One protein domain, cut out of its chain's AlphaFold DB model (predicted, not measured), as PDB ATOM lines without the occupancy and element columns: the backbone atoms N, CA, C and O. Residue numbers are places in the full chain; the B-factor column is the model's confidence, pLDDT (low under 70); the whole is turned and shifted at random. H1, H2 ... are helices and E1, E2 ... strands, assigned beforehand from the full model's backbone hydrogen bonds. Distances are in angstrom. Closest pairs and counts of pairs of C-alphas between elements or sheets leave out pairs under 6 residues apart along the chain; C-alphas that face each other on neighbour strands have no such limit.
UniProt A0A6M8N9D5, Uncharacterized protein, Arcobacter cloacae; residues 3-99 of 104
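AT A GLANCE: This is residues 3 to 99 of the 104 residues of an uncharacterized protein of Arcobacter cloacae (UniProt A0A6M8N9D5). A twisted sheet of four strands forms the core of three layers, helices on both faces: H2 packs along E4 on one face, H3 crosses the other slantwise. The short H1 only grazes the sheet. The sheet's order is E2 E3 E1 E4, all antiparallel. The printed part has 97 residues, with three named helices and four named strands in the order E1 H1 E2 E3 H2 E4 H3, a mixed class. It is compact, radius of gyration of the C-alphas 13.3 A, and rounded, spanning 34 by 31 by 21 A.

IN THESE COORDINATES: Find C-alpha 3 at (4.160, -42.109, 28.652), where E1, residues 3 to 7, begins. E3 is residues 39 to 44, 16.3 A; E2 is 32 to 34; E4 is 67 to 72, 16.2 A. H2, residues 51 to 63, runs 18.1 A; H1 is 14 to 19. H3, residues 87 to 98, runs 16.0 A to C-alpha 98 at (0.876, -54.233, 27.804).

HOW THE PARTS SIT: The sheet is only just strongly twisted, its C-alphas up to 4.2 A off its best plane. Within hydrogen-bond range, look for N 5 and O 69 between E1 and E4, 2.8 A; N 4 and O 42 between E1 and E3, 2.8 A; and N 32 and O 41 in the hairpin E2 and E3, 2.9 A. H2 lies over E4 at a height over the sheet of 9.8 A, along the strands; their closest C-alphas, Ser 61 and Lys 67, are 6.0 A apart. H3, on the opposite face at 9.5 A, lies over E4 and, only just, with 3 of its 12 C-alphas, over E1; its closest C-alpha pair with E4 is Asn 98 and Lys 72, 7.2 A. E1, H1, E2 and E3, H2, E4 are split strand-helix-strand units, same-way strands with another between them, both crossovers right-handed. In H1, H2 and H3 every O i to N i+4 pair is within hydrogen-bond range.

THE WHOLE: The two farthest C-alphas, Lys 25 and Glu 85, are 37.1 A apart. The printed part has no cut; the links H1 to E2 and E4 to H3 are long. Residues 73 to 76 and 98 to 99 have pLDDT under 70.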
ATOM      1  N   THR A   3       2.849 -42.662  28.974       88.62
ATOM      2  CA  THR A   3       4.160 -42.109  28.652       88.62
ATOM      3  C   THR A   3       4.338 -42.113  27.145       88.62
ATOM      4  O   THR A   3       4.184 -43.155  26.511       88.62
ATOM      5  N   TYR A   4       4.651 -40.956  26.581       90.56
ATOM      6  CA  TYR A   4       4.999 -40.794  25.177       90.56
ATOM      7  C   TYR A   4       6.509 -40.748  25.039       90.56
ATOM      8  O   TYR A   4       7.170 -40.055  25.813       90.56
ATOM      9  N   TYR A   5       7.028 -41.444  24.037       91.00
ATOM     10  CA  TYR A   5       8.419 -41.355  23.638       91.00
ATOM     11  C   TYR A   5       8.507 -40.978  22.164       91.00
ATOM     12  O   TYR A   5       7.852 -41.590  21.324       91.00
ATOM     13  N   ILE A   6       9.319 -39.973  21.856       91.75
ATOM     14  CA  ILE A   6       9.660 -39.594  20.487       91.75
ATOM     15  C   ILE A   6      11.105 -40.024  20.257       91.75
ATOM     16  O   ILE A   6      12.021 -39.527  20.918       91.75
ATOM     17  N   THR A   7      11.294 -40.974  19.346       89.44
ATOM     18  CA  THR A   7      12.588 -41.569  18.997       89.44
ATOM     19  C   THR A   7      12.935 -41.272  17.532       89.44
ATOM     20  O   THR A   7      12.066 -40.944  16.719       89.44
ATOM     21  N   GLY A   8      14.224 -41.347  17.190       87.06
ATOM     22  CA  GLY A   8      14.757 -40.975  15.872       87.06
ATOM     23  C   GLY A   8      15.675 -39.754  15.941       87.06
ATOM     24  O   GLY A   8      16.181 -39.413  17.013       87.06
ATOM     25  N   ASN A   9      15.890 -39.083  14.804       86.44
ATOM     26  CA  ASN A   9      16.737 -37.889  14.747       86.44
ATOM     27  C   ASN A   9      16.013 -36.661  15.330       86.44
ATOM     28  O   ASN A   9      15.467 -35.828  14.616       86.44
ATOM     29  N   THR A  10      15.962 -36.585  16.659       87.94
ATOM     30  CA  THR A  10      15.195 -35.570  17.404       87.94
ATOM     31  C   THR A  10      16.005 -34.335  17.791       87.94
ATOM     32  O   THR A  10      15.456 -33.421  18.409       87.94
ATOM     33  N   PHE A  11      17.303 -34.301  17.470       84.69
ATOM     34  CA  PHE A  11      18.209 -33.236  17.902       84.69
ATOM     35  C   PHE A  11      17.787 -31.875  17.339       84.69
ATOM     36  O   PHE A  11      17.578 -30.932  18.104       84.69
ATOM     37  N   ASP A  12      17.551 -31.818  16.028       87.00
ATOM     38  CA  ASP A  12      17.169 -30.592  15.314       87.00
ATOM     39  C   ASP A  12      15.744 -30.125  15.655       87.00
ATOM     40  O   ASP A  12      15.398 -28.961  15.487       87.00
ATOM     41  N   LEU A  13      14.926 -31.024  16.206       89.81
ATOM     42  CA  LEU A  13      13.504 -30.815  16.485       89.81
ATOM     43  C   LEU A  13      13.220 -30.575  17.974       89.81
ATOM     44  O   LEU A  13      12.067 -30.551  18.401       89.81
ATOM     45  N   LYS A  14      14.264 -30.399  18.790       89.25
ATOM     46  CA  LYS A  14      14.174 -30.234  20.250       89.25
ATOM     47  C   LYS A  14      13.188 -29.147  20.678       89.25
ATOM     48  O   LYS A  14      12.402 -29.360  21.600       89.25
ATOM     49  N   GLU A  15      13.261 -27.973  20.059       90.38
ATOM     50  CA  GLU A  15      12.422 -26.836  20.445       90.38
ATOM     51  C   GLU A  15      10.962 -27.072  20.043       90.38
ATOM     52  O   GLU A  15      10.062 -26.831  20.845       90.38
ATOM     53  N   GLU A  16      10.720 -27.666  18.873       91.94
ATOM     54  CA  GLU A  16       9.376 -28.061  18.439       91.94
ATOM     55  C   GLU A  16       8.774 -29.134  19.351       91.94
ATOM     56  O   GLU A  16       7.628 -29.009  19.782       91.94
ATOM     57  N   ILE A  17       9.561 -30.148  19.732       91.81
ATOM     58  CA  ILE A  17       9.125 -31.204  20.651       91.81
ATOM     59  C   ILE A  17       8.694 -30.605  21.990       91.81
ATOM     60  O   ILE A  17       7.619 -30.928  22.488       91.81
ATOM     61  N   LYS A  18       9.471 -29.678  22.560       89.81
ATOM     62  CA  LYS A  18       9.118 -29.020  23.829       89.81
ATOM     63  C   LYS A  18       7.804 -28.236  23.770       89.81
ATOM     64  O   LYS A  18       7.152 -28.087  24.807       89.81
ATOM     65  N   LEU A  19       7.418 -27.732  22.596       91.00
ATOM     66  CA  LEU A  19       6.152 -27.021  22.400       91.00
ATOM     67  C   LEU A  19       4.944 -27.970  22.370       91.00
ATOM     68  O   LEU A  19       3.837 -27.551  22.718       91.00
ATOM     69  N   LEU A  20       5.142 -29.245  22.019       91.19
ATOM     70  CA  LEU A  20       4.082 -30.251  21.976       91.19
ATOM     71  C   LEU A  20       3.653 -30.646  23.390       91.19
ATOM     72  O   LEU A  20       4.214 -31.545  24.001       91.19
ATOM     73  N   LYS A  21       2.610 -30.029  23.930       89.69
ATOM     74  CA  LYS A  21       2.052 -30.432  25.227       89.69
ATOM     75  C   LYS A  21       0.529 -30.411  25.218       89.69
ATOM     76  O   LYS A  21      -0.066 -29.633  24.468       89.69
ATOM     77  N   PRO A  22      -0.130 -31.212  26.073       89.44
ATOM     78  CA  PRO A  22      -1.561 -31.091  26.291       89.44
ATOM     79  C   PRO A  22      -1.941 -29.639  26.608       89.44
ATOM     80  O   PRO A  22      -1.364 -29.014  27.496       89.44
ATOM     81  N   LYS A  23      -2.957 -29.100  25.925       85.44
ATOM     82  CA  LYS A  23      -3.434 -27.709  26.099       85.44
ATOM     83  C   LYS A  23      -4.278 -27.501  27.368       85.44
ATOM     84  O   LYS A  23      -5.095 -26.586  27.438       85.44
ATOM     85  N   ARG A  24      -4.124 -28.375  28.363       85.12
ATOM     86  CA  ARG A  24      -4.857 -28.335  29.631       85.12
ATOM     87  C   ARG A  24      -4.113 -27.464  30.646       85.12
ATOM     88  O   ARG A  24      -2.904 -27.593  30.795       85.12
ATOM     89  N   LYS A  25      -4.843 -26.597  31.356       81.50
ATOM     90  CA  LYS A  25      -4.277 -25.630  32.322       81.50
ATOM     91  C   LYS A  25      -3.601 -26.301  33.527       81.50
ATOM     92  O   LYS A  25      -2.676 -25.745  34.102       81.50
ATOM     93  N   ASP A  26      -4.072 -27.482  33.899       85.31
ATOM     94  CA  ASP A  26      -3.588 -28.322  34.996       85.31
ATOM     95  C   ASP A  26      -2.372 -29.188  34.616       85.31
ATOM     96  O   ASP A  26      -1.777 -29.821  35.487       85.31
ATOM     97  N   PHE A  27      -1.955 -29.202  33.344       88.12
ATOM     98  CA  PHE A  27      -0.778 -29.953  32.916       88.12
ATOM     99  C   PHE A  27       0.518 -29.186  33.203       88.12
ATOM    100  O   PHE A  27       0.755 -28.113  32.649       88.12
ATOM    101  N   LYS A  28       1.373 -29.759  34.057       86.12
ATOM    102  CA  LYS A  28       2.642 -29.145  34.493       86.12
ATOM    103  C   LYS A  28       3.894 -29.910  34.064       86.12
ATOM    104  O   LYS A  28       4.994 -29.393  34.246       86.12
ATOM    105  N   ASN A  29       3.745 -31.121  33.530       89.69
ATOM    106  CA  ASN A  29       4.890 -31.928  33.120       89.69
ATOM    107  C   ASN A  29       5.500 -31.371  31.829       89.69
ATOM    108  O   ASN A  29       4.825 -30.729  31.023       89.69
ATOM    109  N   TRP A  30       6.784 -31.640  31.635       91.25
ATOM    110  CA  TRP A  30       7.545 -31.205  30.469       91.25
ATOM    111  C   TRP A  30       8.250 -32.389  29.830       91.25
ATOM    112  O   TRP A  30       8.436 -33.430  30.462       91.25
ATOM    113  N   TRP A  31       8.637 -32.220  28.570       93.62
ATOM    114  CA  TRP A  31       9.471 -33.192  27.883       93.62
ATOM    115  C   TRP A  31      10.835 -33.289  28.557       93.62
ATOM    116  O   TRP A  31      11.509 -32.282  28.772       93.62
ATOM    117  N   ILE A  32      11.239 -34.516  28.853       92.62
ATOM    118  CA  ILE A  32      12.538 -34.845  29.428       92.62
ATOM    119  C   ILE A  32      13.318 -35.609  28.367       92.62
ATOM    120  O   ILE A  32      12.805 -36.565  27.783       92.62
ATOM    121  N   TYR A  33      14.553 -35.190  28.108       90.81
ATOM    122  CA  TYR A  33      15.435 -35.945  27.232       90.81
ATOM    123  C   TYR A  33      16.034 -37.125  28.001       90.81
ATOM    124  O   TYR A  33      16.633 -36.952  29.061       90.81
ATOM    125  N   ASN A  34      15.845 -38.326  27.472       86.81
ATOM    126  CA  ASN A  34      16.446 -39.552  27.959       86.81
ATOM    127  C   ASN A  34      17.751 -39.787  27.190       86.81
ATOM    128  O   ASN A  34      17.725 -40.102  25.999       86.81
ATOM    129  N   TYR A  35      18.879 -39.612  27.877       84.56
ATOM    130  CA  TYR A  35      20.214 -39.744  27.292       84.56
ATOM    131  C   TYR A  35      20.584 -41.191  26.968       84.56
ATOM    132  O   TYR A  35      21.231 -41.415  25.947       84.56
ATOM    133  N   ASP A  36      20.123 -42.149  27.775       78.81
ATOM    134  CA  ASP A  36      20.409 -43.577  27.591       78.81
ATOM    135  C   ASP A  36      19.884 -44.059  26.231       78.81
ATOM    136  O   ASP A  36      20.553 -44.781  25.499       78.81
ATOM    137  N   PHE A  37      18.706 -43.565  25.842       75.62
ATOM    138  CA  PHE A  37      18.007 -43.975  24.621       75.62
ATOM    139  C   PHE A  37      17.923 -42.885  23.549       75.62
ATOM    140  O   PHE A  37      17.237 -43.060  22.540       75.62
ATOM    141  N   LYS A  38      18.606 -41.755  23.771       85.56
ATOM    142  CA  LYS A  38      18.637 -40.577  22.889       85.56
ATOM    143  C   LYS A  38      17.245 -40.140  22.409       85.56
ATOM    144  O   LYS A  38      17.050 -39.823  21.234       85.56
ATOM    145  N   CYS A  39      16.266 -40.134  23.309       89.12
ATOM    146  CA  CYS A  39      14.863 -39.907  22.970       89.12
ATOM    147  C   CYS A  39      14.186 -38.913  23.911       89.12
ATOM    148  O   CYS A  39      14.648 -38.663  25.019       89.12
ATOM    149  N   TRP A  40      13.066 -38.342  23.480       92.50
ATOM    150  CA  TRP A  40      12.272 -37.451  24.322       92.50
ATOM    151  C   TRP A  40      11.133 -38.216  24.973       92.50
ATOM    152  O   TRP A  40      10.412 -38.931  24.288       92.50
ATOM    153  N   LYS A  41      10.951 -38.040  26.282       92.38
ATOM    154  CA  LYS A  41       9.906 -38.671  27.091       92.38
ATOM    155  C   LYS A  41       8.955 -37.616  27.660       92.38
ATOM    156  O   LYS A  41       9.410 -36.635  28.247       92.38
ATOM    157  N   LEU A  42       7.645 -37.850  27.563       93.19
ATOM    158  CA  LEU A  42       6.613 -37.061  28.241       93.19
ATOM    159  C   LEU A  42       5.646 -37.961  28.994       93.19
ATOM    160  O   LEU A  42       5.013 -38.845  28.422       93.19
ATOM    161  N   GLU A  43       5.478 -37.677  30.276       90.50
ATOM    162  CA  GLU A  43       4.517 -38.362  31.127       90.50
ATOM    163  C   GLU A  43       3.224 -37.560  31.246       90.50
ATOM    164  O   GLU A  43       3.220 -36.403  31.667       90.50
ATOM    165  N   VAL A  44       2.108 -38.197  30.899       88.69
ATOM    166  CA  VAL A  44       0.777 -37.596  30.880       88.69
ATOM    167  C   VAL A  44      -0.195 -38.459  31.679       88.69
ATOM    168  O   VAL A  44      -0.351 -39.662  31.460       88.69
ATOM    169  N   SER A  45      -0.893 -37.839  32.624       86.31
ATOM    170  CA  SER A  45      -1.947 -38.495  33.396       86.31
ATOM    171  C   SER A  45      -3.125 -38.897  32.497       86.31
ATOM    172  O   SER A  45      -3.469 -38.188  31.552       86.31
ATOM    173  N   ASN A  46      -3.782 -40.025  32.795       81.50
ATOM    174  CA  ASN A  46      -4.872 -40.564  31.959       81.50
ATOM    175  C   ASN A  46      -6.030 -39.567  31.763       81.50
ATOM    176  O   ASN A  46      -6.658 -39.568  30.713       81.50
ATOM    177  N   ASN A  47      -6.297 -38.732  32.768       82.12
ATOM    178  CA  ASN A  47      -7.343 -37.705  32.773       82.12
ATOM    179  C   ASN A  47      -6.991 -36.448  31.952       82.12
ATOM    180  O   ASN A  47      -7.884 -35.673  31.616       82.12
ATOM    181  N   ILE A  48      -5.705 -36.228  31.662       83.56
ATOM    182  CA  ILE A  48      -5.211 -35.099  30.861       83.56
ATOM    183  C   ILE A  48      -5.005 -35.521  29.408       83.56
ATOM    184  O   ILE A  48      -5.167 -34.706  28.496       83.56
ATOM    185  N   ASN A  49      -4.657 -36.789  29.181       84.06
ATOM    186  CA  ASN A  49      -4.488 -37.303  27.837       84.06
ATOM    187  C   ASN A  49      -5.773 -37.138  27.013       84.06
ATOM    188  O   ASN A  49      -6.874 -37.427  27.475       84.06
ATOM    189  N   SER A  50      -5.617 -36.710  25.763       85.06
ATOM    190  CA  SER A  50      -6.726 -36.532  24.835       85.06
ATOM    191  C   SER A  50      -6.384 -37.130  23.477       85.06
ATOM    192  O   SER A  50      -5.233 -37.094  23.043       85.06
ATOM    193  N   ILE A  51      -7.405 -37.619  22.770       85.94
ATOM    194  CA  ILE A  51      -7.264 -38.138  21.399       85.94
ATOM    195  C   ILE A  51      -6.652 -37.072  20.480       85.94
ATOM    196  O   ILE A  51      -5.838 -37.388  19.617       85.94
ATOM    197  N   LYS A  52      -6.997 -35.795  20.698       88.12
ATOM    198  CA  LYS A  52      -6.443 -34.665  19.944       88.12
ATOM    199  C   LYS A  52      -4.929 -34.547  20.124       88.12
ATOM    200  O   LYS A  52      -4.227 -34.401  19.134       88.12
ATOM    201  N   PHE A  53      -4.443 -34.656  21.360       89.81
ATOM    202  CA  PHE A  53      -3.010 -34.610  21.645       89.81
ATOM    203  C   PHE A  53      -2.273 -35.828  21.071       89.81
ATOM    204  O   PHE A  53      -1.230 -35.671  20.448       89.81
ATOM    205  N   GLU A  54      -2.843 -37.035  21.188       89.12
ATOM    206  CA  GLU A  54      -2.271 -38.230  20.544       89.12
ATOM    207  C   GLU A  54      -2.163 -38.072  19.021       89.12
ATOM    208  O   GLU A  54      -1.174 -38.498  18.425       89.12
ATOM    209  N   LYS A  55      -3.169 -37.461  18.387       90.12
ATOM    210  CA  LYS A  55      -3.168 -37.204  16.945       90.12
ATOM    211  C   LYS A  55      -2.110 -36.169  16.556       90.12
ATOM    212  O   LYS A  55      -1.375 -36.412  15.610       90.12
ATOM    213  N   GLU A  56      -1.992 -35.084  17.317       92.44
ATOM    214  CA  GLU A  56      -0.983 -34.034  17.116       92.44
ATOM    215  C   GLU A  56       0.444 -34.598  17.207       92.44
ATOM    216  O   GLU A  56       1.266 -34.340  16.331       92.44
ATOM    217  N   LEU A  57       0.717 -35.459  18.196       92.19
ATOM    218  CA  LEU A  57       2.005 -36.151  18.299       92.19
ATOM    219  C   LEU A  57       2.262 -37.080  17.110       92.19
ATOM    220  O   LEU A  57       3.362 -37.080  16.565       92.19
ATOM    221  N   LYS A  58       1.262 -37.861  16.683       91.12
ATOM    222  CA  LYS A  58       1.403 -38.754  15.522       91.12
ATOM    223  C   LYS A  58       1.663 -37.982  14.233       91.12
ATOM    224  O   LYS A  58       2.518 -38.386  13.454       91.12
ATOM    225  N   GLU A  59       0.941 -36.890  14.005       92.94
ATOM    226  CA  GLU A  59       1.133 -36.028  12.836       92.94
ATOM    227  C   GLU A  59       2.528 -35.402  12.841       92.94
ATOM    228  O   GLU A  59       3.216 -35.451  11.822       92.94
ATOM    229  N   PHE A  60       2.979 -34.892  13.992       92.50
ATOM    230  CA  PHE A  60       4.329 -34.359  14.144       92.50
ATOM    231  C   PHE A  60       5.400 -35.416  13.858       92.50
ATOM    232  O   PHE A  60       6.340 -35.154  13.106       92.50
ATOM    233  N   SER A  61       5.253 -36.616  14.423       91.50
ATOM    234  CA  SER A  61       6.212 -37.698  14.215       91.50
ATOM    235  C   SER A  61       6.244 -38.158  12.760       91.50
ATOM    236  O   SER A  61       7.323 -38.242  12.182       91.50
ATOM    237  N   ASN A  62       5.086 -38.353  12.126       90.75
ATOM    238  CA  ASN A  62       5.010 -38.749  10.719       90.75
ATOM    239  C   ASN A  62       5.608 -37.687   9.785       90.75
ATOM    240  O   ASN A  62       6.345 -38.028   8.864       90.75
ATOM    241  N   LYS A  63       5.320 -36.402  10.030       92.50
ATOM    242  CA  LYS A  63       5.831 -35.290   9.212       92.50
ATOM    243  C   LYS A  63       7.357 -35.197   9.247       92.50
ATOM    244  O   LYS A  63       7.967 -34.846   8.244       92.50
ATOM    245  N   ASN A  64       7.955 -35.519  10.390       89.81
ATOM    246  CA  ASN A  64       9.392 -35.408  10.626       89.81
ATOM    247  C   ASN A  64      10.141 -36.749  10.527       89.81
ATOM    248  O   ASN A  64      11.304 -36.826  10.914       89.81
ATOM    249  N   ASN A  65       9.487 -37.807  10.033       89.50
ATOM    250  CA  ASN A  65      10.050 -39.159   9.953       89.50
ATOM    251  C   ASN A  65      10.610 -39.676  11.300       89.50
ATOM    252  O   ASN A  65      11.650 -40.332  11.369       89.50
ATOM    253  N   LEU A  66       9.917 -39.346  12.390       89.69
ATOM    254  CA  LEU A  66      10.210 -39.801  13.746       89.69
ATOM    255  C   LEU A  66       9.305 -40.974  14.122       89.69
ATOM    256  O   LEU A  66       8.184 -41.106  13.631       89.69
ATOM    257  N   LYS A  67       9.762 -41.787  15.071       89.44
ATOM    258  CA  LYS A  67       8.957 -42.856  15.666       89.44
ATOM    259  C   LYS A  67       8.293 -42.338  16.947       89.44
ATOM    260  O   LYS A  67       8.946 -41.732  17.798       89.44
ATOM    261  N   LEU A  68       6.985 -42.568  17.078       89.94
ATOM    262  CA  LEU A  68       6.218 -42.267  18.289       89.94
ATOM    263  C   LEU A  68       5.853 -43.564  19.007       89.94
ATOM    264  O   LEU A  68       5.025 -44.333  18.520       89.94
ATOM    265  N   GLU A  69       6.388 -43.743  20.205       88.62
ATOM    266  CA  GLU A  69       6.091 -44.878  21.069       88.62
ATOM    267  C   GLU A  69       5.165 -44.443  22.207       88.62
ATOM    268  O   GLU A  69       5.448 -43.506  22.957       88.62
ATOM    269  N   VAL A  70       4.021 -45.117  22.338       87.00
ATOM    270  CA  VAL A  70       2.998 -44.784  23.340       87.00
ATOM    271  C   VAL A  70       2.897 -45.909  24.356       87.00
ATOM    272  O   VAL A  70       2.327 -46.965  24.090       87.00
ATOM    273  N   CYS A  71       3.406 -45.657  25.554       83.50
ATOM    274  CA  CYS A  71       3.434 -46.612  26.649       83.50
ATOM    275  C   CYS A  71       2.294 -46.333  27.638       83.50
ATOM    276  O   CYS A  71       2.350 -45.390  28.430       83.50
ATOM    277  N   LYS A  72       1.246 -47.164  27.619       80.19
ATOM    278  CA  LYS A  72       0.161 -47.133  28.617       80.19
ATOM    279  C   LYS A  72       0.396 -48.258  29.619       80.19
ATOM    280  O   LYS A  72       0.219 -49.423  29.278       80.19
ATOM    281  N   LEU A  73       0.820 -47.922  30.838       69.56
ATOM    282  CA  LEU A  73       0.997 -48.920  31.895       69.56
ATOM    283  C   LEU A  73      -0.378 -49.463  32.290       69.56
ATOM    284  O   LEU A  73      -1.181 -48.758  32.905       69.56
ATOM    285  N   THR A  74      -0.651 -50.698  31.882       66.94
ATOM    286  CA  THR A  74      -1.874 -51.436  32.237       66.94
ATOM    287  C   THR A  74      -1.592 -52.557  33.226       66.94
ATOM    288  O   THR A  74      -2.484 -52.948  33.974       66.94
ATOM    289  N   LYS A  75      -0.348 -53.043  33.256       67.50
ATOM    290  CA  LYS A  75       0.157 -54.039  34.195       67.50
ATOM    291  C   LYS A  75       1.502 -53.587  34.753       67.50
ATOM    292  O   LYS A  75       2.236 -52.846  34.097       67.50
ATOM    293  N   THR A  76       1.823 -54.054  35.955       67.31
ATOM    294  CA  THR A  76       3.153 -53.893  36.545       67.31
ATOM    295  C   THR A  76       4.175 -54.626  35.679       67.31
ATOM    296  O   THR A  76       3.989 -55.801  35.363       67.31
ATOM    297  N   LEU A  77       5.235 -53.929  35.273       70.25
ATOM    298  CA  LEU A  77       6.351 -54.522  34.542       70.25
ATOM    299  C   LEU A  77       7.404 -55.012  35.531       70.25
ATOM    300  O   LEU A  77       7.704 -54.324  36.503       70.25
ATOM    301  N   THR A  78       7.961 -56.192  35.272       75.69
ATOM    302  CA  THR A  78       9.042 -56.768  36.084       75.69
ATOM    303  C   THR A  78      10.413 -56.238  35.683       75.69
ATOM    304  O   THR A  78      11.326 -56.268  36.496       75.69
ATOM    305  N   LYS A  79      10.558 -55.760  34.440       76.88
ATOM    306  CA  LYS A  79      11.778 -55.128  33.934       76.88
ATOM    307  C   LYS A  79      11.552 -53.638  33.709       76.88
ATOM    308  O   LYS A  79      10.531 -53.222  33.158       76.88
ATOM    309  N   SER A  80      12.512 -52.849  34.159       76.31
ATOM    310  CA  SER A  80      12.608 -51.418  33.934       76.31
ATOM    311  C   SER A  80      13.294 -51.124  32.602       76.31
ATOM    312  O   SER A  80      13.897 -51.992  31.981       76.31
ATOM    313  N   MET A  81      13.235 -49.866  32.165       75.88
ATOM    314  CA  MET A  81      13.890 -49.440  30.927       75.88
ATOM    315  C   MET A  81      15.412 -49.669  30.951       75.88
ATOM    316  O   MET A  81      15.995 -49.892  29.904       75.88
ATOM    317  N   LYS A  82      16.040 -49.663  32.135       77.00
ATOM    318  CA  LYS A  82      17.491 -49.857  32.309       77.00
ATOM    319  C   LYS A  82      17.952 -51.303  32.121       77.00
ATOM    320  O   LYS A  82      19.146 -51.543  32.033       77.00
ATOM    321  N   ASP A  83      17.016 -52.248  32.084       82.06
ATOM    322  CA  ASP A  83      17.309 -53.674  31.930       82.06
ATOM    323  C   ASP A  83      17.468 -54.092  30.454       82.06
ATOM    324  O   ASP A  83      17.546 -55.285  30.160       82.06
ATOM    325  N   PHE A  84      17.470 -53.127  29.527       82.00
ATOM    326  CA  PHE A  84      17.553 -53.334  28.082       82.00
ATOM    327  C   PHE A  84      18.700 -52.512  27.491       82.00
ATOM    328  O   PHE A  84      18.926 -51.377  27.913       82.00
ATOM    329  N   GLU A  85      19.398 -53.072  26.501       77.25
ATOM    330  CA  GLU A  85      20.513 -52.398  25.823       77.25
ATOM    331  C   GLU A  85      20.010 -51.334  24.846       77.25
ATOM    332  O   GLU A  85      20.630 -50.282  24.679       77.25
ATOM    333  N   THR A  86      18.854 -51.576  24.222       78.94
ATOM    334  CA  THR A  86      18.271 -50.666  23.234       78.94
ATOM    335  C   THR A  86      16.843 -50.249  23.576       78.94
ATOM    336  O   THR A  86      16.077 -50.956  24.236       78.94
ATOM    337  N   ALA A  87      16.457 -49.062  23.096       78.62
ATOM    338  CA  ALA A  87      15.108 -48.538  23.307       78.62
ATOM    339  C   ALA A  87      14.074 -49.456  22.648       78.62
ATOM    340  O   ALA A  87      12.992 -49.671  23.185       78.62
ATOM    341  N   GLU A  88      14.428 -49.995  21.479       79.38
ATOM    342  CA  GLU A  88      13.572 -50.863  20.678       79.38
ATOM    343  C   GLU A  88      13.241 -52.161  21.421       79.38
ATOM    344  O   GLU A  88      12.068 -52.529  21.480       79.38
ATOM    345  N   GLU A  89      14.215 -52.791  22.085       81.69
ATOM    346  CA  GLU A  89      13.978 -53.977  22.920       81.69
ATOM    347  C   GLU A  89      13.056 -53.680  24.102       81.69
ATOM    348  O   GLU A  89      12.130 -54.450  24.379       81.69
ATOM    349  N   PHE A  90      13.256 -52.539  24.772       84.25
ATOM    350  CA  PHE A  90      12.357 -52.109  25.839       84.25
ATOM    351  C   PHE A  90      10.930 -51.911  25.319       84.25
ATOM    352  O   PHE A  90       9.984 -52.405  25.934       84.25
ATOM    353  N   PHE A  91      10.748 -51.207  24.197       81.44
ATOM    354  CA  PHE A  91       9.418 -50.976  23.631       81.44
ATOM    355  C   PHE A  91       8.772 -52.282  23.171       81.44
ATOM    356  O   PHE A  91       7.588 -52.495  23.427       81.44
ATOM    357  N   GLN A  92       9.537 -53.193  22.571       81.94
ATOM    358  CA  GLN A  92       9.046 -54.510  22.182       81.94
ATOM    359  C   GLN A  92       8.564 -55.309  23.400       81.94
ATOM    360  O   GLN A  92       7.436 -55.806  23.394       81.94
ATOM    361  N   TYR A  93       9.361 -55.367  24.471       82.19
ATOM    362  CA  TYR A  93       8.966 -55.982  25.740       82.19
ATOM    363  C   TYR A  93       7.723 -55.302  26.335       82.19
ATOM    364  O   TYR A  93       6.756 -55.967  26.718       82.19
ATOM    365  N   PHE A  94       7.709 -53.967  26.367       79.69
ATOM    366  CA  PHE A  94       6.595 -53.184  26.891       79.69
ATOM    367  C   PHE A  94       5.297 -53.516  26.154       79.69
ATOM    368  O   PHE A  94       4.275 -53.773  26.795       79.69
ATOM    369  N   HIS A  95       5.331 -53.531  24.821       78.75
ATOM    370  CA  HIS A  95       4.178 -53.828  23.977       78.75
ATOM    371  C   HIS A  95       3.741 -55.282  24.111       78.75
ATOM    372  O   HIS A  95       2.548 -55.525  24.240       78.75
ATOM    373  N   GLN A  96       4.653 -56.248  24.178       79.00
ATOM    374  CA  GLN A  96       4.279 -57.648  24.416       79.00
ATOM    375  C   GLN A  96       3.535 -57.840  25.747       79.00
ATOM    376  O   GLN A  96       2.577 -58.611  25.818       79.00
ATOM    377  N   HIS A  97       3.928 -57.110  26.793       73.38
ATOM    378  CA  HIS A  97       3.327 -57.233  28.121       73.38
ATOM    379  C   HIS A  97       2.086 -56.344  28.346       73.38
ATOM    380  O   HIS A  97       1.222 -56.706  29.152       73.38
ATOM    381  N   ASN A  98       1.973 -55.203  27.651       65.81
ATOM    382  CA  ASN A  98       0.876 -54.233  27.804       65.81
ATOM    383  C   ASN A  98      -0.075 -54.133  26.602       65.81
ATOM    384  O   ASN A  98      -1.091 -53.439  26.698       65.81
ATOM    385  N   GLN A  99       0.178 -54.814  25.482       60.50
ATOM    386  CA  GLN A  99      -0.852 -54.956  24.462       60.50
ATOM    387  C   GLN A  99      -1.978 -55.820  25.032       60.50
ATOM    388  O   GLN A  99      -1.793 -56.976  25.422       60.50
TER     389      GLN A  99